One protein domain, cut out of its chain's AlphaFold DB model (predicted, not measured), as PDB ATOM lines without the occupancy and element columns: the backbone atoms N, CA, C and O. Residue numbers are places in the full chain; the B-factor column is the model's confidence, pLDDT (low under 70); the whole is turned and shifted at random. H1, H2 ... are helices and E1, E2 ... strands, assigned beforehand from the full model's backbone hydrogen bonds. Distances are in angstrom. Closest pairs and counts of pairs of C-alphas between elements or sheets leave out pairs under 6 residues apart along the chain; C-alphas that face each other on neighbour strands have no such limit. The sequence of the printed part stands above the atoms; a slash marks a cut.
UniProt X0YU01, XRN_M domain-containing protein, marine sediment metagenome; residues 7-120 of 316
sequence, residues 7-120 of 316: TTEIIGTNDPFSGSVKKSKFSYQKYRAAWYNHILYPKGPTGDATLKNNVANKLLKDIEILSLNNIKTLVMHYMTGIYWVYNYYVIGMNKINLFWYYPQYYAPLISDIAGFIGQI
ATOM      1  N   THR A   7      93.213  46.141  82.038       52.19
ATOM      2  CA  THR A   7      93.723  45.108  82.945       52.19
ATOM      3  C   THR A   7      94.908  45.680  83.702       52.19
ATOM      4  O   THR A   7      95.713  46.437  83.154       52.19
ATOM      5  N   THR A   8      95.004  45.334  84.978       48.75
ATOM      6  CA  THR A   8      96.149  45.656  85.821       48.75
ATOM      7  C   THR A   8      96.988  44.397  85.994       48.75
ATOM      8  O   THR A   8      96.549  43.422  86.596       48.75
ATOM      9  N   GLU A   9      98.181  44.392  85.401       49.19
ATOM     10  CA  GLU A   9      99.173  43.335  85.611       49.19
ATOM     11  C   GLU A   9     100.053  43.715  86.811       49.19
ATOM     12  O   GLU A   9     100.551  44.842  86.890       49.19
ATOM     13  N   ILE A  10     100.235  42.779  87.748       48.12
ATOM     14  CA  ILE A  10     101.197  42.916  88.846       48.12
ATOM     15  C   ILE A  10     102.535  42.397  88.326       48.12
ATOM     16  O   ILE A  10     102.699  41.194  88.121       48.12
ATOM     17  N   ILE A  11     103.486  43.299  88.100       47.25
ATOM     18  CA  ILE A  11     104.855  42.925  87.742       47.25
ATOM     19  C   ILE A  11     105.595  42.657  89.053       47.25
ATOM     20  O   ILE A  11     105.792  43.569  89.854       47.25
ATOM     21  N   GLY A  12     105.941  41.393  89.302       40.25
ATOM     22  CA  GLY A  12     106.653  40.988  90.510       40.25
ATOM     23  C   GLY A  12     108.114  41.430  90.482       40.25
ATOM     24  O   GLY A  12     108.888  40.965  89.649       40.25
ATOM     25  N   THR A  13     108.495  42.292  91.416       41.56
ATOM     26  CA  THR A  13     109.864  42.413  91.931       41.56
ATOM     27  C   THR A  13     110.008  41.478  93.140       41.56
ATOM     28  O   THR A  13     109.016  41.132  93.778       41.56
ATOM     29  N   ASN A  14     111.231  41.044  93.472       42.62
ATOM     30  CA  ASN A  14     111.524  40.123  94.593       42.62
ATOM     31  C   ASN A  14     111.147  40.659  95.994       42.62
ATOM     32  O   ASN A  14     111.416  40.004  96.999       42.62
ATOM     33  N   ASP A  15     110.528  41.834  96.071       44.06
ATOM     34  CA  ASP A  15     110.020  42.440  97.289       44.06
ATOM     35  C   ASP A  15     108.472  42.475  97.238       44.06
ATOM     36  O   ASP A  15     107.892  43.101  96.346       44.06
ATOM     37  N   PRO A  16     107.781  41.801  98.180       41.06
ATOM     38  CA  PRO A  16     106.326  41.635  98.175       41.06
ATOM     39  C   PRO A  16     105.525  42.938  98.339       41.06
ATOM     40  O   PRO A  16     104.295  42.889  98.267       41.06
ATOM     41  N   PHE A  17     106.184  44.086  98.536       41.69
ATOM     42  CA  PHE A  17     105.550  45.404  98.630       41.69
ATOM     43  C   PHE A  17     105.850  46.354  97.453       41.69
ATOM     44  O   PHE A  17     105.241  47.420  97.399       41.69
ATOM     45  N   SER A  18     106.715  45.992  96.493       41.22
ATOM     46  CA  SER A  18     107.158  46.901  95.410       41.22
ATOM     47  C   SER A  18     106.631  46.587  94.003       41.22
ATOM     48  O   SER A  18     107.103  47.157  93.017       41.22
ATOM     49  N   GLY A  19     105.605  45.743  93.877       47.06
ATOM     50  CA  GLY A  19     104.981  45.457  92.583       47.06
ATOM     51  C   GLY A  19     104.371  46.708  91.937       47.06
ATOM     52  O   GLY A  19     103.421  47.291  92.460       47.06
ATOM     53  N   SER A  20     104.884  47.112  90.773       44.75
ATOM     54  CA  SER A  20     104.308  48.207  89.986       44.75
ATOM     55  C   SER A  20     103.135  47.698  89.150       44.75
ATOM     56  O   SER A  20     103.247  46.693  88.444       44.75
ATOM     57  N   VAL A  21     102.003  48.399  89.210       50.75
ATOM     58  CA  VAL A  21     100.794  48.056  88.455       50.75
ATOM     59  C   VAL A  21     100.812  48.772  87.105       50.75
ATOM     60  O   VAL A  21     100.601  49.984  87.036       50.75
ATOM     61  N   LYS A  22     101.046  48.036  86.011       60.12
ATOM     62  CA  LYS A  22     101.009  48.615  84.659       60.12
ATOM     63  C   LYS A  22      99.589  48.515  84.101       60.12
ATOM     64  O   LYS A  22      99.048  47.418  83.961       60.12
ATOM     65  N   LYS A  23      98.977  49.658  83.771       58.31
ATOM     66  CA  LYS A  23      97.724  49.692  83.002       58.31
ATOM     67  C   LYS A  23      98.031  49.288  81.560       58.31
ATOM     68  O   LYS A  23      98.806  49.966  80.888       58.31
ATOM     69  N   SER A  24      97.430  48.202  81.087       69.00
ATOM     70  CA  SER A  24      97.527  47.745  79.697       69.00
ATOM     71  C   SER A  24      96.135  47.621  79.063       69.00
ATOM     72  O   SER A  24      95.117  47.547  79.764       69.00
ATOM     73  N   LYS A  25      96.069  47.644  77.721       78.31
ATOM     74  CA  LYS A  25      94.820  47.384  76.981       78.31
ATOM     75  C   LYS A  25      94.396  45.939  77.260       78.31
ATOM     76  O   LYS A  25      95.220  45.030  77.158       78.31
ATOM     77  N   PHE A  26      93.128  45.729  77.611       79.44
ATOM     78  CA  PHE A  26      92.589  44.385  77.803       79.44
ATOM     79  C   PHE A  26      92.793  43.541  76.538       79.44
ATOM     80  O   PHE A  26      92.426  43.949  75.436       79.44
ATOM     81  N   SER A  27      93.371  42.353  76.709       84.88
ATOM     82  CA  SER A  27      93.477  41.343  75.658       84.88
ATOM     83  C   SER A  27      92.580  40.169  76.018       84.88
ATOM     84  O   SER A  27      92.855  39.423  76.962       84.88
ATOM     85  N   TYR A  28      91.518  39.997  75.235       82.81
ATOM     86  CA  TYR A  28      90.570  38.906  75.413       82.81
ATOM     87  C   TYR A  28      91.248  37.535  75.300       82.81
ATOM     88  O   TYR A  28      90.978  36.651  76.106       82.81
ATOM     89  N   GLN A  29      92.182  37.361  74.359       81.62
ATOM     90  CA  GLN A  29      92.896  36.098  74.163       81.62
ATOM     91  C   GLN A  29      93.757  35.741  75.379       81.62
ATOM     92  O   GLN A  29      93.717  34.598  75.836       81.62
ATOM     93  N   LYS A  30      94.481  36.719  75.947       80.50
ATOM     94  CA  LYS A  30      95.258  36.513  77.179       80.50
ATOM     95  C   LYS A  30      94.355  36.149  78.355       80.50
ATOM     96  O   LYS A  30      94.658  35.208  79.082       80.50
ATOM     97  N   TYR A  31      93.233  36.854  78.512       85.06
ATOM     98  CA  TYR A  31      92.249  36.553  79.551       85.06
ATOM     99  C   TYR A  31      91.661  35.148  79.386       85.06
ATOM    100  O   TYR A  31      91.668  34.372  80.335       85.06
ATOM    101  N   ARG A  32      91.208  34.792  78.179       85.31
ATOM    102  CA  ARG A  32      90.641  33.476  77.871       85.31
ATOM    103  C   ARG A  32      91.631  32.355  78.178       85.31
ATOM    104  O   ARG A  32      91.260  31.379  78.821       85.31
ATOM    105  N   ALA A  33      92.887  32.505  77.758       83.19
ATOM    106  CA  ALA A  33      93.932  31.529  78.047       83.19
ATOM    107  C   ALA A  33      94.189  31.402  79.558       83.19
ATOM    108  O   ALA A  33      94.250  30.291  80.078       83.19
ATOM    109  N   ALA A  34      94.295  32.522  80.278       83.00
ATOM    110  CA  ALA A  34      94.468  32.520  81.731       83.00
ATOM    111  C   ALA A  34      93.269  31.889  82.461       83.00
ATOM    112  O   ALA A  34      93.459  31.130  83.410       83.00
ATOM    113  N   TRP A  35      92.048  32.155  81.994       88.25
ATOM    114  CA  TRP A  35      90.820  31.588  82.543       88.25
ATOM    115  C   TRP A  35      90.809  30.066  82.430       88.25
ATOM    116  O   TRP A  35      90.696  29.387  83.447       88.25
ATOM    117  N   TYR A  36      90.993  29.519  81.226       86.44
ATOM    118  CA  TYR A  36      90.972  28.067  81.032       86.44
ATOM    119  C   TYR A  36      92.165  27.360  81.670       86.44
ATOM    120  O   TYR A  36      91.991  26.271  82.211       86.44
ATOM    121  N   ASN A  37      93.332  28.009  81.721       83.31
ATOM    122  CA  ASN A  37      94.448  27.537  82.539       83.31
ATOM    123  C   ASN A  37      94.064  27.421  84.010       83.31
ATOM    124  O   ASN A  37      94.416  26.449  84.665       83.31
ATOM    125  N   HIS A  38      93.346  28.409  84.548       84.25
ATOM    126  CA  HIS A  38      92.902  28.350  85.933       84.25
ATOM    127  C   HIS A  38      91.862  27.254  86.130       84.25
ATOM    128  O   HIS A  38      92.027  26.444  87.034       84.25
ATOM    129  N   ILE A  39      90.803  27.207  85.324       87.12
ATOM    130  CA  ILE A  39      89.635  26.379  85.647       87.12
ATOM    131  C   ILE A  39      89.774  24.901  85.264       87.12
ATOM    132  O   ILE A  39      89.162  24.070  85.929       87.12
ATOM    133  N   LEU A  40      90.571  24.566  84.241       84.81
ATOM    134  CA  LEU A  40      90.776  23.176  83.797       84.81
ATOM    135  C   LEU A  40      91.914  22.471  84.543       84.81
ATOM    136  O   LEU A  40      92.033  21.250  84.480       84.81
ATOM    137  N   TYR A  41      92.758  23.219  85.254       77.69
ATOM    138  CA  TYR A  41      93.824  22.618  86.045       77.69
ATOM    139  C   TYR A  41      93.244  21.861  87.251       77.69
ATOM    140  O   TYR A  41      92.348  22.400  87.913       77.69
ATOM    141  N   PRO A  42      93.767  20.667  87.594       74.00
ATOM    142  CA  PRO A  42      93.293  19.887  88.734       74.00
ATOM    143  C   PRO A  42      93.188  20.714  90.025       74.00
ATOM    144  O   PRO A  42      94.118  21.428  90.408       74.00
ATOM    145  N   LYS A  43      92.038  20.619  90.702       75.19
ATOM    146  CA  LYS A  43      91.746  21.305  91.971       75.19
ATOM    147  C   LYS A  43      91.575  20.291  93.101       75.19
ATOM    148  O   LYS A  43      90.989  19.234  92.880       75.19
ATOM    149  N   GLY A  44      92.016  20.642  94.310       62.94
ATOM    150  CA  GLY A  44      91.772  19.862  95.528       62.94
ATOM    151  C   GLY A  44      93.041  19.341  96.223       62.94
ATOM    152  O   GLY A  44      94.148  19.686  95.819       62.94
ATOM    153  N   PRO A  45      92.894  18.509  97.273       53.19
ATOM    154  CA  PRO A  45      93.993  18.044  98.135       53.19
ATOM    155  C   PRO A  45      95.071  17.221  97.415       53.19
ATOM    156  O   PRO A  45      96.226  17.224  97.824       53.19
ATOM    157  N   THR A  46      94.699  16.519  96.343       45.91
ATOM    158  CA  THR A  46      95.609  15.785  95.448       45.91
ATOM    159  C   THR A  46      96.369  16.703  94.486       45.91
ATOM    160  O   THR A  46      97.405  16.314  93.960       45.91
ATOM    161  N   GLY A  47      95.891  17.933  94.280       49.03
ATOM    162  CA  GLY A  47      96.543  18.986  93.498       49.03
ATOM    163  C   GLY A  47      97.371  19.913  94.383       49.03
ATOM    164  O   GLY A  47      97.234  21.135  94.286       49.03
ATOM    165  N   ASP A  48      98.170  19.326  95.281       41.16
ATOM    166  CA  ASP A  48      98.967  20.046  96.269       41.16
ATOM    167  C   ASP A  48      99.714  21.227  95.626       41.16
ATOM    168  O   ASP A  48     100.285  21.125  94.534       41.16
ATOM    169  N   ALA A  49      99.730  22.370  96.311       44.97
ATOM    170  CA  ALA A  49     100.402  23.574  95.835       44.97
ATOM    171  C   ALA A  49     101.918  23.362  95.631       44.97
ATOM    172  O   ALA A  49     102.560  24.148  94.941       44.97
ATOM    173  N   THR A  50     102.465  22.277  96.178       40.75
ATOM    174  CA  THR A  50     103.842  21.811  96.001       40.75
ATOM    175  C   THR A  50     104.078  21.126  94.642       40.75
ATOM    176  O   THR A  50     105.147  21.291  94.063       40.75
ATOM    177  N   LEU A  51     103.072  20.455  94.057       42.12
ATOM    178  CA  LEU A  51     103.122  19.913  92.683       42.12
ATOM    179  C   LEU A  51     103.072  21.020  91.619       42.12
ATOM    180  O   LEU A  51     103.565  20.824  90.506       42.12
ATOM    181  N   LYS A  52     102.563  22.211  91.975       46.97
ATOM    182  CA  LYS A  52     102.598  23.409  91.116       46.97
ATOM    183  C   LYS A  52     104.025  23.836  90.761       46.97
ATOM    184  O   LYS A  52     104.196  24.550  89.781       46.97
ATOM    185  N   ASN A  53     105.039  23.389  91.506       46.66
ATOM    186  CA  ASN A  53     106.429  23.754  91.270       46.66
ATOM    187  C   ASN A  53     107.245  22.510  90.870       46.66
ATOM    188  O   ASN A  53     107.625  21.682  91.688       46.66
ATOM    189  N   ASN A  54     107.543  22.435  89.571       45.44
ATOM    190  CA  ASN A  54     108.642  21.695  88.929       45.44
ATOM    191  C   ASN A  54     108.362  20.287  88.371       45.44
ATOM    192  O   ASN A  54     108.810  20.027  87.258       45.44
ATOM    193  N   VAL A  55     107.620  19.395  89.042       44.81
ATOM    194  CA  VAL A  55     107.402  18.019  88.518       44.81
ATOM    195  C   VAL A  55     106.083  17.892  87.759       44.81
ATOM    196  O   VAL A  55     106.081  17.444  86.613       44.81
ATOM    197  N   ALA A  56     104.972  18.369  88.329       48.22
ATOM    198  CA  ALA A  56     103.690  18.334  87.631       48.22
ATOM    199  C   ALA A  56     103.706  19.272  86.425       48.22
ATOM    200  O   ALA A  56     103.287  18.862  85.367       48.22
ATOM    201  N   ASN A  57     104.291  20.469  86.495       47.38
ATOM    202  CA  ASN A  57     104.417  21.324  85.303       47.38
ATOM    203  C   ASN A  57     105.348  20.757  84.215       47.38
ATOM    204  O   ASN A  57     105.270  21.209  83.077       47.38
ATOM    205  N   LYS A  58     106.232  19.803  84.536       45.38
ATOM    206  CA  LYS A  58     107.071  19.115  83.543       45.38
ATOM    207  C   LYS A  58     106.331  17.935  82.902       45.38
ATOM    208  O   LYS A  58     106.475  17.754  81.707       45.38
ATOM    209  N   LEU A  59     105.504  17.212  83.664       49.47
ATOM    210  CA  LEU A  59     104.681  16.083  83.186       49.47
ATOM    211  C   LEU A  59     103.321  16.512  82.588       49.47
ATOM    212  O   LEU A  59     102.815  15.887  81.667       49.47
ATOM    213  N   LEU A  60     102.721  17.590  83.093       49.50
ATOM    214  CA  LEU A  60     101.453  18.181  82.639       49.50
ATOM    215  C   LEU A  60     101.645  19.108  81.436       49.50
ATOM    216  O   LEU A  60     100.658  19.465  80.813       49.50
ATOM    217  N   LYS A  61     102.882  19.508  81.103       47.34
ATOM    218  CA  LYS A  61     103.171  20.187  79.828       47.34
ATOM    219  C   LYS A  61     102.884  19.284  78.626       47.34
ATOM    220  O   LYS A  61     102.518  19.804  77.579       47.34
ATOM    221  N   ASP A  62     103.000  17.969  78.816       42.25
ATOM    222  CA  ASP A  62     102.735  16.958  77.789       42.25
ATOM    223  C   ASP A  62     101.255  16.534  77.749       42.25
ATOM    224  O   ASP A  62     100.807  15.908  76.793       42.25
ATOM    225  N   ILE A  63     100.464  16.906  78.765       50.97
ATOM    226  CA  ILE A  63      99.008  16.767  78.740       50.97
ATOM    227  C   ILE A  63      98.468  18.084  78.194       50.97
ATOM    228  O   ILE A  63      98.564  19.122  78.840       50.97
ATOM    229  N   GLU A  64      97.882  18.062  77.005       57.72
ATOM    230  CA  GLU A  64      97.258  19.234  76.386       57.72
ATOM    231  C   GLU A  64      95.948  19.606  77.130       57.72
ATOM    232  O   GLU A  64      94.833  19.485  76.625       57.72
ATOM    233  N   ILE A  65      96.064  20.030  78.397       59.44
ATOM    234  CA  ILE A  65      94.947  20.409  79.285       59.44
ATOM    235  C   ILE A  65      94.157  21.569  78.664       59.44
ATOM    236  O   ILE A  65      92.938  21.640  78.791       59.44
ATOM    237  N   LEU A  66      94.844  22.437  77.924       68.50
ATOM    238  CA  LEU A  66      94.282  23.531  77.134       68.50
ATOM    239  C   LEU A  66      93.894  23.118  75.702       68.50
ATOM    240  O   LEU A  66      93.976  23.926  74.780       68.50
ATOM    241  N   SER A  67      93.458  21.880  75.484       80.62
ATOM    242  CA  SER A  67      92.923  21.502  74.176       80.62
ATOM    243  C   SER A  67      91.551  22.146  73.927       80.62
ATOM    244  O   SER A  67      90.727  22.317  74.835       80.62
ATOM    245  N   LEU A  68      91.261  22.460  72.660       84.12
ATOM    246  CA  LEU A  68      89.915  22.861  72.224       84.12
ATOM    247  C   LEU A  68      88.865  21.810  72.605       84.12
ATOM    248  O   LEU A  68      87.728  22.166  72.911       84.12
ATOM    249  N   ASN A  69      89.259  20.535  72.636       87.00
ATOM    250  CA  ASN A  69      88.390  19.440  73.036       87.00
ATOM    251  C   ASN A  69      87.954  19.557  74.504       87.00
ATOM    252  O   ASN A  69      86.770  19.432  74.785       87.00
ATOM    253  N   ASN A  70      88.860  19.900  75.426       87.75
ATOM    254  CA  ASN A  70      88.502  20.083  76.839       87.75
ATOM    255  C   ASN A  70      87.534  21.258  77.043       87.75
ATOM    256  O   ASN A  70      86.583  21.155  77.820       87.75
ATOM    257  N   ILE A  71      87.735  22.363  76.314       90.19
ATOM    258  CA  ILE A  71      86.814  23.510  76.340       90.19
ATOM    259  C   ILE A  71      85.449  23.103  75.774       90.19
ATOM    260  O   ILE A  71      84.422  23.410  76.379       90.19
ATOM    261  N   LYS A  72      85.431  22.367  74.657       89.88
ATOM    262  CA  LYS A  72      84.206  21.819  74.071       89.88
ATOM    263  C   LYS A  72      83.478  20.916  75.067       89.88
ATOM    264  O   LYS A  72      82.303  21.145  75.320       89.88
ATOM    265  N   THR A  73      84.159  19.959  75.697       89.12
ATOM    266  CA  THR A  73      83.578  19.072  76.720       89.12
ATOM    267  C   THR A  73      82.983  19.856  77.891       89.12
ATOM    268  O   THR A  73      81.868  19.566  78.322       89.12
ATOM    269  N   LEU A  74      83.676  20.887  78.384       91.44
ATOM    270  CA  LEU A  74      83.164  21.767  79.437       91.44
ATOM    271  C   LEU A  74      81.878  22.494  79.012       91.44
ATOM    272  O   LEU A  74      80.932  22.573  79.801       91.44
ATOM    273  N   VAL A  75      81.835  23.013  77.780       92.44
ATOM    274  CA  VAL A  75      80.633  23.646  77.217       92.44
ATOM    275  C   VAL A  75      79.500  22.636  77.086       92.44
ATOM    276  O   VAL A  75      78.390  22.932  77.523       92.44
ATOM    277  N   MET A  76      79.774  21.434  76.575       90.38
ATOM    278  CA  MET A  76      78.779  20.365  76.472       90.38
ATOM    279  C   MET A  76      78.179  20.043  77.844       90.38
ATOM    280  O   MET A  76      76.964  20.101  77.992       90.38
ATOM    281  N   HIS A  77      79.002  19.820  78.877       90.38
ATOM    282  CA  HIS A  77      78.512  19.585  80.240       90.38
ATOM    283  C   HIS A  77      77.662  20.740  80.780       90.38
ATOM    284  O   HIS A  77      76.667  20.507  81.466       90.38
ATOM    285  N   TYR A  78      78.048  21.986  80.490       93.81
ATOM    286  CA  TYR A  78      77.315  23.159  80.961       93.81
ATOM    287  C   TYR A  78      75.930  23.241  80.310       93.81
ATOM    288  O   TYR A  78      74.925  23.437  80.992       93.81
ATOM    289  N   MET A  79      75.869  23.006  78.999       91.62
ATOM    290  CA  MET A  79      74.624  23.001  78.232       91.62
ATOM    291  C   MET A  79      73.723  21.822  78.603       91.62
ATOM    292  O   MET A  79      72.516  22.008  78.758       91.62
ATOM    293  N   THR A  80      74.297  20.642  78.858       89.00
ATOM    294  CA  THR A  80      73.566  19.507  79.440       89.00
ATOM    295  C   THR A  80      72.947  19.883  80.783       89.00
ATOM    296  O   THR A  80      71.803  19.526  81.035       89.00
ATOM    297  N   GLY A  81      73.644  20.653  81.623       91.44
ATOM    298  CA  GLY A  81      73.090  21.138  82.888       91.44
ATOM    299  C   GLY A  81      71.895  22.061  82.721       91.44
ATOM    300  O   GLY A  81      70.899  21.895  83.421       91.44
ATOM    301  N   ILE A  82      71.950  22.986  81.762       92.12
ATOM    302  CA  ILE A  82      70.807  23.850  81.435       92.12
ATOM    303  C   ILE A  82      69.609  23.002  80.993       92.12
ATOM    304  O   ILE A  82      68.502  23.190  81.497       92.12
ATOM    305  N   TYR A  83      69.833  22.035  80.103       88.81
ATOM    306  CA  TYR A  83      68.789  21.127  79.627       88.81
ATOM    307  C   TYR A  83      68.217  20.243  80.749       88.81
ATOM    308  O   TYR A  83      67.001  20.088  80.869       88.81
ATOM    309  N   TRP A  84      69.075  19.722  81.628       90.56
ATOM    310  CA  TRP A  84      68.678  18.946  82.802       90.56
ATOM    311  C   TRP A  84      67.796  19.773  83.746       90.56
ATOM    312  O   TRP A  84      66.744  19.297  84.172       90.56
ATOM    313  N   VAL A  85      68.174  21.029  84.025       93.12
ATOM    314  CA  VAL A  85      67.388  21.949  84.867       93.12
ATOM    315  C   VAL A  85      66.039  22.252  84.222       93.12
ATOM    316  O   VAL A  85      65.016  22.203  84.902       93.12
ATOM    317  N   TYR A  86      66.012  22.515  82.915       91.75
ATOM    318  CA  TYR A  86      64.764  22.717  82.182       91.75
ATOM    319  C   TYR A  86      63.825  21.511  82.332       91.75
ATOM    320  O   TYR A  86      62.682  21.670  82.760       91.75
ATOM    321  N   ASN A  87      64.318  20.297  82.074       89.44
ATOM    322  CA  ASN A  87      63.517  19.080  82.197       89.44
ATOM    323  C   ASN A  87      63.044  18.828  83.632       89.44
ATOM    324  O   ASN A  87      61.907  18.400  83.824       89.44
ATOM    325  N   TYR A  88      63.874  19.130  84.635       91.38
ATOM    326  CA  TYR A  88      63.497  19.014  86.043       91.38
ATOM    327  C   TYR A  88      62.258  19.858  86.375       91.38
ATOM    328  O   TYR A  88      61.349  19.357  87.038       91.38
ATOM    329  N   TYR A  89      62.195  21.099  85.883       93.94
ATOM    330  CA  TYR A  89      61.074  22.006  86.151       93.94
ATOM    331  C   TYR A  89      59.863  21.781  85.242       93.94
ATOM    332  O   TYR A  89      58.732  21.907  85.706       93.94
ATOM    333  N   VAL A  90      60.078  21.481  83.959       92.88
ATOM    334  CA  VAL A  90      58.993  21.444  82.961       92.88
ATOM    335  C   VAL A  90      58.371  20.058  82.827       92.88
ATOM    336  O   VAL A  90      57.157  19.943  82.688       92.88
ATOM    337  N   ILE A  91      59.184  19.001  82.874       89.25
ATOM    338  CA  ILE A  91      58.735  17.621  82.634       89.25
ATOM    339  C   ILE A  91      58.653  16.829  83.946       89.25
ATOM    340  O   ILE A  91      57.779  15.980  84.120       89.25
ATOM    341  N   GLY A  92      59.547  17.125  84.890       86.12
ATOM    342  CA  GLY A  92      59.593  16.520  86.214       86.12
ATOM    343  C   GLY A  92      60.670  15.446  86.374       86.12
ATOM    344  O   GLY A  92      61.361  15.038  85.438       86.12
ATOM    345  N   MET A  93      60.800  14.953  87.609       83.62
ATOM    346  CA  MET A  93      61.890  14.062  88.035       83.62
ATOM    347  C   MET A  93      61.945  12.715  87.295       83.62
ATOM    348  O   MET A  93      62.998  12.090  87.240       83.62
ATOM    349  N   ASN A  94      60.843  12.273  86.686       80.81
ATOM    350  CA  ASN A  94      60.760  10.980  85.997       80.81
ATOM    351  C   ASN A  94      61.380  10.989  84.588       80.81
ATOM    352  O   ASN A  94      61.260  10.004  83.863       80.81
ATOM    353  N   LYS A  95      61.966  12.112  84.159       78.75
ATOM    354  CA  LYS A  95      62.565  12.281  82.824       78.75
ATOM    355  C   LYS A  95      63.977  12.862  82.871       78.75
ATOM    356  O   LYS A  95      64.507  13.274  81.844       78.75
ATOM    357  N   ILE A  96      64.594  12.874  84.050       86.44
ATOM    358  CA  ILE A  96      65.967  13.339  84.246       86.44
ATOM    359  C   ILE A  96      66.830  12.219  84.813       86.44
ATOM    360  O   ILE A  96      66.368  11.376  85.580       86.44
ATOM    361  N   ASN A  97      68.109  12.225  84.458       88.00
ATOM    362  CA  ASN A  97      69.088  11.335  85.064       88.00
ATOM    363  C   ASN A  97      69.427  11.837  86.478       88.00
ATOM    364  O   ASN A  97      70.064  12.879  86.629       88.00
ATOM    365  N   LEU A  98      69.020  11.095  87.510       87.75
ATOM    366  CA  LEU A  98      69.213  11.464  88.923       87.75
ATOM    367  C   LEU A  98      70.672  11.379  89.401       87.75
ATOM    368  O   LEU A  98      71.001  11.894  90.464       87.75
ATOM    369  N   PHE A  99      71.540  10.708  88.643       88.62
ATOM    370  CA  PHE A  99      72.974  10.595  88.935       88.62
ATOM    371  C   PHE A  99      73.815  11.586  88.137       88.62
ATOM    372  O   PHE A  99      75.022  11.677  88.367       88.62
ATOM    373  N   TRP A 100      73.206  12.303  87.193       89.75
ATOM    374  CA  TRP A 100      73.903  13.339  86.456       89.75
ATOM    375  C   TRP A 100      74.191  14.531  87.374       89.75
ATOM    376  O   TRP A 100      73.349  14.951  88.167       89.75
ATOM    377  N   TYR A 101      75.391  15.080  87.246       90.25
ATOM    378  CA  TYR A 101      75.820  16.307  87.899       90.25
ATOM    379  C   TYR A 101      76.763  17.055  86.960       90.25
ATOM    380  O   TYR A 101      77.333  16.462  86.044       90.25
ATOM    381  N   TYR A 102      76.956  18.350  87.202       93.00
ATOM    382  CA  TYR A 102      77.939  19.148  86.476       93.00
ATOM    383  C   TYR A 102      79.347  18.900  87.054       93.00
ATOM    384  O   TYR A 102      79.607  19.325  88.183       93.00
ATOM    385  N   PRO A 103      80.267  18.222  86.337       90.19
ATOM    386  CA  PRO A 103      81.505  17.703  86.923       90.19
ATOM    387  C   PRO A 103      82.655  18.716  86.885       90.19
ATOM    388  O   PRO A 103      83.793  18.368  86.577       90.19
ATOM    389  N   GLN A 104      82.348  19.996  87.091       91.56
ATOM    390  CA  GLN A 104      83.280  21.112  86.938       91.56
ATOM    391  C   GLN A 104      82.959  22.188  87.982       91.56
ATOM    392  O   GLN A 104      81.800  22.416  88.316       91.56
ATOM    393  N   TYR A 105      83.983  22.856  88.517       92.31
ATOM    394  CA  TYR A 105      83.795  23.875  89.561       92.31
ATOM    395  C   TYR A 105      83.372  25.243  89.010       92.31
ATOM    396  O   TYR A 105      82.808  26.059  89.737       92.31
ATOM    397  N   TYR A 106      83.671  25.508  87.736       93.31
ATOM    398  CA  TYR A 106      83.506  26.813  87.103       93.31
ATOM    399  C   TYR A 106      82.769  26.671  85.778       93.31
ATOM    400  O   TYR A 106      82.911  25.664  85.091       93.31
ATOM    401  N   ALA A 107      82.039  27.717  85.402       94.62
ATOM    402  CA  ALA A 107      81.384  27.807  84.106       94.62
ATOM    403  C   ALA A 107      82.386  28.135  82.973       94.62
ATOM    404  O   ALA A 107      83.401  28.801  83.216       94.62
ATOM    405  N   PRO A 108      82.104  27.726  81.722       94.94
ATOM    406  CA  PRO A 108      82.832  28.207  80.550       94.94
ATOM    407  C   PRO A 108      82.545  29.692  80.276       94.94
ATOM    408  O   PRO A 108      81.578  30.266  80.779       94.94
ATOM    409  N   LEU A 109      83.373  30.322  79.437       94.44
ATOM    410  CA  LEU A 109      83.089  31.665  78.935       94.44
ATOM    411  C   LEU A 109      81.901  31.638  77.966       94.44
ATOM    412  O   LEU A 109      81.764  30.722  77.159       94.44
ATOM    413  N   ILE A 110      81.073  32.684  78.004       94.75
ATOM    414  CA  ILE A 110      79.881  32.820  77.144       94.75
ATOM    415  C   ILE A 110      80.248  32.791  75.657       94.75
ATOM    416  O   ILE A 110      79.546  32.197  74.848       94.75
ATOM    417  N   SER A 111      81.366  33.409  75.297       93.62
ATOM    418  CA  SER A 111      81.939  33.396  73.949       93.62
ATOM    419  C   SER A 111      82.241  31.986  73.440       93.62
ATOM    420  O   SER A 111      82.008  31.696  72.271       93.62
ATOM    421  N   ASP A 112      82.720  31.098  74.310       93.88
ATOM    422  CA  ASP A 112      82.965  29.700  73.969       93.88
ATOM    423  C   ASP A 112      81.667  28.894  73.908       93.88
ATOM    424  O   ASP A 112      81.513  28.065  73.014       93.88
ATOM    425  N   ILE A 113      80.689  29.187  74.772       94.25
ATOM    426  CA  ILE A 113      79.333  28.634  74.626       94.25
ATOM    427  C   ILE A 113      78.777  28.980  73.240       94.25
ATOM    428  O   ILE A 113      78.362  28.084  72.511       94.25
ATOM    429  N   ALA A 114      78.828  30.256  72.848       93.81
ATOM    430  CA  ALA A 114      78.357  30.714  71.544       93.81
ATOM    431  C   ALA A 114      79.107  30.042  70.380       93.81
ATOM    432  O   ALA A 114      78.487  29.669  69.389       93.81
ATOM    433  N   GLY A 115      80.422  29.840  70.513       92.25
ATOM    434  CA  GLY A 115      81.240  29.184  69.490       92.25
ATOM    435  C   GLY A 115      80.952  27.688  69.309       92.25
ATOM    436  O   GLY A 115      81.099  27.168  68.204       92.25
ATOM    437  N   PHE A 116      80.525  26.993  70.366       90.19
ATOM    438  CA  PHE A 116      80.264  25.550  70.323       90.19
ATOM    439  C   PHE A 116      78.779  25.180  70.252       90.19
ATOM    440  O   PHE A 116      78.479  24.009  70.032       90.19
ATOM    441  N   ILE A 117      77.848  26.133  70.381       84.56
ATOM    442  CA  ILE A 117      76.410  25.834  70.481       84.56
ATOM    443  C   ILE A 117      75.865  25.049  69.279       84.56
ATOM    444  O   ILE A 117      75.095  24.113  69.459       84.56
ATOM    445  N   GLY A 118      76.328  25.360  68.063       85.06
ATOM    446  CA  GLY A 118      75.932  24.647  66.841       85.06
ATOM    447  C   GLY A 118      76.536  23.245  66.702       85.06
ATOM    448  O   GLY A 118      76.131  22.490  65.828       85.06
ATOM    449  N   GLN A 119      77.505  22.889  67.550       83.62
ATOM    450  CA  GLN A 119      78.115  21.556  67.601       83.62
ATOM    451  C   GLN A 119      77.522  20.684  68.710       83.62
ATOM    452  O   GLN A 119      77.980  19.555  68.898       83.62
ATOM    453  N   ILE A 120      76.560  21.210  69.473       75.31
ATOM    454  CA  ILE A 120      75.837  20.433  70.469       75.31
ATOM    455  C   ILE A 120      74.950  19.463  69.701       75.31
ATOM    456  O   ILE A 120      73.852  19.801  69.268       75.31
TER     457      ILE A 120
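This is residues 7 to 120 of the 316 residues of the protein "XRN_M domain-containing protein" of marine sediment metagenome (UniProt X0YU01). A strand hairpin, E1 and E2, makes one end; H1 leads inward, and long H3, crossed by H4, reaches away. The printed part has 114 residues with two antiparallel strands, then four helices: mostly helix. It is loose, radius of gyration of the C-alphas 18.7 A, spanning 59 by 34 by 27 A.

Find the hairpin of E1, residues 7 to 11, and E2, residues 20 to 25: N 24 and O 7 are within hydrogen-bond range, 3.2 A. H3, residues 68 to 90, touches H4, residues 110 to 119, by residues 71 to 75 alone; closest C-alphas 75 and 113, 5.8 A. H1, residues 28 to 40, is close to H3 but not clearly touching: closest C-alphas 36 and 71, 7.8 A. H2, residues 56 to 59, is apart from both. Every O i to N i+4 pair in H1 and H3 is within range.

Find C-alpha 7 of E1 at (93.723, 45.108, 82.945). H3 runs 32.8 A from C-alpha 68 at (89.915, 22.861, 72.224).

pLDDT is under 70 at residues 7 to 24 and 44 to 66.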